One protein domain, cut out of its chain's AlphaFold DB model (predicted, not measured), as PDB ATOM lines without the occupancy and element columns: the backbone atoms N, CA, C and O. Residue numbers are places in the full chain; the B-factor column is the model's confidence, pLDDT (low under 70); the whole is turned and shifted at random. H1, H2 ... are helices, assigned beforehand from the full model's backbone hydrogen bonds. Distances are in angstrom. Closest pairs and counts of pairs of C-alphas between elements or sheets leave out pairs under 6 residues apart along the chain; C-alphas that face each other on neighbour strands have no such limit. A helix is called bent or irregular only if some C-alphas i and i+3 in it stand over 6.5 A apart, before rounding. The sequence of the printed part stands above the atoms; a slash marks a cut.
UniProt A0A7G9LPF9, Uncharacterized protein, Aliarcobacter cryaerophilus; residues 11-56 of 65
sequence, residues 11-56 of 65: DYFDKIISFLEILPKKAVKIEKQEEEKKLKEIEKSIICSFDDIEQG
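This is residues 11 to 56 of the 65 residues of an uncharacterized protein of Aliarcobacter cryaerophilus (UniProt A0A7G9LPF9). Two helices with no contact between them are joined by a long link: the short H1 at one end, then a link that folds back at about residue 27 and runs on to H2, a long helix that sticks out as an arm. There is no core, and residues 31 to 56, with H2 in them, stand free. The printed part has 46 residues with two named helices, H1 then H2, and no named strand; its class is all helix. It is extended, with a radius of gyration of the C-alphas of 16.9 A, and the C-alphas span 50 by 24 by 16 A.

H1, residues 11 to 22, comes first, and its residues 11 to 16 stand free. The link of residues 23 to 34 follows, and residues 22 to 27, of which 22 belongs to H1, stand free. H2, residues 35 to 54, comes next. H1 and H2 are apart, with no C-alpha of the one within 8 A of the other. In H2 every O i to N i+4 pair is within hydrogen-bond range; in H1 6 of 8 are.

H1 begins at C-alpha 11 at (193.568, 272.831, 187.187) and measures 19.2 A from first to last C-alpha. It is irregular: C-alphas 11 and 14 are 7.2 A apart. H2 runs from C-alpha 35 at (203.958, 271.372, 171.694) to C-alpha 54 at (189.096, 287.057, 152.347), 29.0 A.

The two C-alphas farthest apart are those of Ala 27 and Gly 56, at 50.5 A. The printed part has no cut. The link from H1 to H2, 12 residues, is long. The mean pLDDT of the printed part is 76.7, and residues 27 to 39 are under 70.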
ATOM      1  N   ASP A  11     194.255 271.892 186.281       88.62
ATOM      2  CA  ASP A  11     193.568 272.831 187.187       88.62
ATOM      3  C   ASP A  11     194.510 273.556 188.172       88.62
ATOM      4  O   ASP A  11     194.181 274.606 188.734       88.62
ATOM      5  N   TYR A  12     195.689 272.982 188.422       83.31
ATOM      6  CA  TYR A  12     196.717 273.533 189.304       83.31
ATOM      7  C   TYR A  12     197.916 274.106 188.546       83.31
ATOM      8  O   TYR A  12     198.766 274.748 189.170       83.31
ATOM      9  N   PHE A  13     197.989 273.913 187.227       82.81
ATOM     10  CA  PHE A  13     199.114 274.337 186.404       82.81
ATOM     11  C   PHE A  13     199.348 275.845 186.511       82.81
ATOM     12  O   PHE A  13     200.435 276.264 186.910       82.81
ATOM     13  N   ASP A  14     198.311 276.654 186.285       83.12
ATOM     14  CA  ASP A  14     198.418 278.118 186.315       83.12
ATOM     15  C   ASP A  14     198.904 278.646 187.668       83.12
ATOM     16  O   ASP A  14     199.716 279.573 187.730       83.12
ATOM     17  N   LYS A  15     198.475 278.021 188.771       86.94
ATOM     18  CA  LYS A  15     198.915 278.393 190.126       86.94
ATOM     19  C   LYS A  15     200.395 278.084 190.343       86.94
ATOM     20  O   LYS A  15     201.106 278.902 190.924       86.94
ATOM     21  N   ILE A  16     200.865 276.923 189.879       85.44
ATOM     22  CA  ILE A  16     202.277 276.543 190.008       85.44
ATOM     23  C   ILE A  16     203.156 277.405 189.102       85.44
ATOM     24  O   ILE A  16     204.202 277.869 189.550       85.44
ATOM     25  N   ILE A  17     202.736 277.675 187.865       82.88
ATOM     26  CA  ILE A  17     203.464 278.574 186.964       82.88
ATOM     27  C   ILE A  17     203.564 279.974 187.570       82.88
ATOM     28  O   ILE A  17     204.669 280.498 187.678       82.88
ATOM     29  N   SER A  18     202.452 280.523 188.065       84.56
ATOM     30  CA  SER A  18     202.437 281.822 188.748       84.56
ATOM     31  C   SER A  18     203.405 281.857 189.936       84.56
ATOM     32  O   SER A  18     204.125 282.833 190.123       84.56
ATOM     33  N   PHE A  19     203.486 280.778 190.724       85.88
ATOM     34  CA  PHE A  19     204.462 280.666 191.811       85.88
ATOM     35  C   PHE A  19     205.913 280.637 191.303       85.88
ATOM     36  O   PHE A  19     206.777 281.325 191.849       85.88
ATOM     37  N   LEU A  20     206.195 279.864 190.252       82.94
ATOM     38  CA  LEU A  20     207.537 279.761 189.673       82.94
ATOM     39  C   LEU A  20     208.001 281.075 189.027       82.94
ATOM     40  O   LEU A  20     209.199 281.346 189.010       82.94
ATOM     41  N   GLU A  21     207.077 281.903 188.539       80.56
ATOM     42  CA  GLU A  21     207.376 283.230 187.990       80.56
ATOM     43  C   GLU A  21     207.803 284.254 189.054       80.56
ATOM     44  O   GLU A  21     208.539 285.189 188.732       80.56
ATOM     45  N   ILE A  22     207.399 284.068 190.317       86.00
ATOM     46  CA  ILE A  22     207.826 284.914 191.450       86.00
ATOM     47  C   ILE A  22     209.291 284.637 191.818       86.00
ATOM     48  O   ILE A  22     209.986 285.503 192.356       86.00
ATOM     49  N   LEU A  23     209.784 283.429 191.535       81.88
ATOM     50  CA  LEU A  23     211.154 283.056 191.850       81.88
ATOM     51  C   LEU A  23     212.154 283.809 190.954       81.88
ATOM     52  O   LEU A  23     211.858 284.150 189.805       81.88
ATOM     53  N   PRO A  24     213.381 284.068 191.440       80.88
ATOM     54  CA  PRO A  24     214.381 284.774 190.653       80.88
ATOM     55  C   PRO A  24     214.647 284.032 189.339       80.88
ATOM     56  O   PRO A  24     215.032 282.865 189.350       80.88
ATOM     57  N   LYS A  25     214.545 284.726 188.199       70.75
ATOM     58  CA  LYS A  25     214.747 284.139 186.854       70.75
ATOM     59  C   LYS A  25     216.130 283.502 186.639       70.75
ATOM     60  O   LYS A  25     216.317 282.721 185.717       70.75
ATOM     61  N   LYS A  26     217.110 283.829 187.493       70.50
ATOM     62  CA  LYS A  26     218.434 283.181 187.521       70.50
ATOM     63  C   LYS A  26     218.415 281.781 188.154       70.50
ATOM     64  O   LYS A  26     219.328 281.006 187.900       70.50
ATOM     65  N   ALA A  27     217.419 281.481 188.987       69.12
ATOM     66  CA  ALA A  27     217.316 280.253 189.772       69.12
ATOM     67  C   ALA A  27     216.348 279.224 189.165       69.12
ATOM     68  O   ALA A  27     216.483 278.034 189.441       69.12
ATOM     69  N   VAL A  28     215.397 279.661 188.332       66.62
ATOM     70  CA  VAL A  28     214.369 278.793 187.744       66.62
ATOM     71  C   VAL A  28     214.335 278.969 186.232       66.62
ATOM     72  O   VAL A  28     214.097 280.063 185.724       66.62
ATOM     73  N   LYS A  29     214.561 277.870 185.509       67.25
ATOM     74  CA  LYS A  29     214.408 277.791 184.057       67.25
ATOM     75  C   LYS A  29     213.215 276.886 183.766       67.25
ATOM     76  O   LYS A  29     213.289 275.684 183.996       67.25
ATOM     77  N   ILE A  30     212.116 277.478 183.305       68.19
ATOM     78  CA  ILE A  30     210.913 276.744 182.906       68.19
ATOM     79  C   ILE A  30     211.076 276.375 181.433       68.19
ATOM     80  O   ILE A  30     211.011 277.237 180.556       68.19
ATOM     81  N   GLU A  31     211.329 275.103 181.156       66.25
ATOM     82  CA  GLU A  31     211.364 274.584 179.790       66.25
ATOM     83  C   GLU A  31     209.943 274.175 179.397       66.25
ATOM     84  O   GLU A  31     209.475 273.088 179.728       66.25
ATOM     85  N   LYS A  32     209.221 275.092 178.741       61.50
ATOM     86  CA  LYS A  32     207.913 274.791 178.148       61.50
ATOM     87  C   LYS A  32     208.124 273.871 176.946       61.50
ATOM     88  O   LYS A  32     208.944 274.180 176.077       61.50
ATOM     89  N   GLN A  33     207.415 272.744 176.921       55.41
ATOM     90  CA  GLN A  33     207.489 271.777 175.828       55.41
ATOM     91  C   GLN A  33     207.101 272.431 174.493       55.41
ATOM     92  O   GLN A  33     206.200 273.263 174.417       55.41
ATOM     93  N   GLU A  34     207.796 272.035 173.426       54.59
ATOM     94  CA  GLU A  34     207.628 272.540 172.056       54.59
ATOM     95  C   GLU A  34     206.209 272.376 171.482       54.59
ATOM     96  O   GLU A  34     205.882 272.997 170.472       54.59
ATOM     97  N   GLU A  35     205.346 271.584 172.118       55.09
ATOM     98  CA  GLU A  35     203.958 271.372 171.694       55.09
ATOM     99  C   GLU A  35     203.117 272.656 171.734       55.09
ATOM    100  O   GLU A  35     202.369 272.916 170.792       55.09
ATOM    101  N   GLU A  36     203.320 273.534 172.725       59.22
ATOM    102  CA  GLU A  36     202.659 274.851 172.764       59.22
ATOM    103  C   GLU A  36     203.090 275.753 171.593       59.22
ATOM    104  O   GLU A  36     202.308 276.573 171.109       59.22
ATOM    105  N   LYS A  37     204.335 275.616 171.111       61.62
ATOM    106  CA  LYS A  37     204.806 276.368 169.937       61.62
ATOM    107  C   LYS A  37     204.141 275.866 168.662       61.62
ATOM    108  O   LYS A  37     203.698 276.690 167.868       61.62
ATOM    109  N   LYS A  38     204.022 274.545 168.499       63.62
ATOM    110  CA  LYS A  38     203.348 273.937 167.342       63.62
ATOM    111  C   LYS A  38     201.878 274.343 167.269       63.62
ATOM    112  O   LYS A  38     201.407 274.703 166.198       63.62
ATOM    113  N   LEU A  39     201.176 274.359 168.404       67.12
ATOM    114  CA  LEU A  39     199.793 274.843 168.487       67.12
ATOM    115  C   LEU A  39     199.661 276.300 168.022       67.12
ATOM    116  O   LEU A  39     198.822 276.597 167.175       67.12
ATOM    117  N   LYS A  40     200.545 277.190 168.488       72.56
ATOM    118  CA  LYS A  40     200.552 278.603 168.071       72.56
ATOM    119  C   LYS A  40     200.912 278.806 166.599       72.56
ATOM    120  O   LYS A  40     200.423 279.743 165.973       72.56
ATOM    121  N   GLU A  41     201.782 277.970 166.036       75.56
ATOM    122  CA  GLU A  41     202.097 278.001 164.602       75.56
ATOM    123  C   GLU A  41     200.909 277.547 163.751       75.56
ATOM    124  O   GLU A  41     200.620 278.167 162.728       75.56
ATOM    125  N   ILE A  42     200.182 276.521 164.200       77.62
ATOM    126  CA  ILE A  42     198.957 276.053 163.547       77.62
ATOM    127  C   ILE A  42     197.873 277.137 163.603       77.62
ATOM    128  O   ILE A  42     197.295 277.452 162.566       77.62
ATOM    129  N   GLU A  43     197.642 277.762 164.764       80.56
ATOM    130  CA  GLU A  43     196.697 278.883 164.891       80.56
ATOM    131  C   GLU A  43     197.038 280.025 163.928       80.56
ATOM    132  O   GLU A  43     196.174 280.492 163.188       80.56
ATOM    133  N   LYS A  44     198.312 280.442 163.873       85.38
ATOM    134  CA  LYS A  44     198.759 281.486 162.938       85.38
ATOM    135  C   LYS A  44     198.552 281.092 161.479       85.38
ATOM    136  O   LYS A  44     198.105 281.922 160.695       85.38
ATOM    137  N   SER A  45     198.860 279.849 161.120       84.81
ATOM    138  CA  SER A  45     198.672 279.328 159.761       84.81
ATOM    139  C   SER A  45     197.202 279.373 159.332       84.81
ATOM    140  O   SER A  45     196.887 279.794 158.218       84.81
ATOM    141  N   ILE A  46     196.290 279.002 160.236       85.06
ATOM    142  CA  ILE A  46     194.847 279.037 159.988       85.06
ATOM    143  C   ILE A  46     194.370 280.479 159.801       85.06
ATOM    144  O   ILE A  46     193.688 280.758 158.819       85.06
ATOM    145  N   ILE A  47     194.769 281.399 160.686       86.31
ATOM    146  CA  ILE A  47     194.404 282.823 160.588       86.31
ATOM    147  C   ILE A  47     194.889 283.414 159.259       86.31
ATOM    148  O   ILE A  47     194.096 284.002 158.532       86.31
ATOM    149  N   CYS A  48     196.156 283.196 158.893       82.00
ATOM    150  CA  CYS A  48     196.683 283.654 157.606       82.00
ATOM    151  C   CYS A  48     195.922 283.055 156.415       82.00
ATOM    152  O   CYS A  48     195.695 283.744 155.427       82.00
ATOM    153  N   SER A  49     195.494 281.794 156.514       83.75
ATOM    154  CA  SER A  49     194.702 281.149 155.463       83.75
ATOM    155  C   SER A  49     193.308 281.773 155.323       83.75
ATOM    156  O   SER A  49     192.815 281.904 154.205       83.75
ATOM    157  N   PHE A  50     192.672 282.176 156.430       85.19
ATOM    158  CA  PHE A  50     191.409 282.920 156.391       85.19
ATOM    159  C   PHE A  50     191.590 284.298 155.749       85.19
ATOM    160  O   PHE A  50     190.834 284.631 154.838       85.19
ATOM    161  N   ASP A  51     192.631 285.039 156.137       84.38
ATOM    162  CA  ASP A  51     192.988 286.320 155.513       84.38
ATOM    163  C   ASP A  51     193.229 286.166 154.002       84.38
ATOM    164  O   ASP A  51     192.760 286.977 153.203       84.38
ATOM    165  N   ASP A  52     193.930 285.112 153.576       82.88
ATOM    166  CA  ASP A  52     194.173 284.843 152.158       82.88
ATOM    167  C   ASP A  52     192.869 284.518 151.400       82.88
ATOM    168  O   ASP A  52     192.713 284.928 150.246       82.88
ATOM    169  N   ILE A  53     191.905 283.835 152.033       82.31
ATOM    170  CA  ILE A  53     190.569 283.595 151.460       82.31
ATOM    171  C   ILE A  53     189.792 284.910 151.328       82.31
ATOM    172  O   ILE A  53     189.242 285.170 150.255       82.31
ATOM    173  N   GLU A  54     189.767 285.748 152.370       82.50
ATOM    174  CA  GLU A  54     189.096 287.057 152.347       82.50
ATOM    175  C   GLU A  54     189.695 287.987 151.286       82.50
ATOM    176  O   GLU A  54     188.971 288.656 150.549       82.50
ATOM    177  N   GLN A  55     191.021 287.974 151.142       84.38
ATOM    178  CA  GLN A  55     191.740 288.733 150.116       84.38
ATOM    179  C   GLN A  55     191.658 288.095 148.719       84.38
ATOM    180  O   GLN A  55     192.243 288.614 147.766       84.38
ATOM    181  N   GLY A  56     190.950 286.971 148.564       79.94
ATOM    182  CA  GLY A  56     190.737 286.310 147.278       79.94
ATOM    183  C   GLY A  56     191.978 285.620 146.704       79.94
ATOM    184  O   GLY A  56     191.975 285.235 145.531       79.94
TER     185      GLY A  56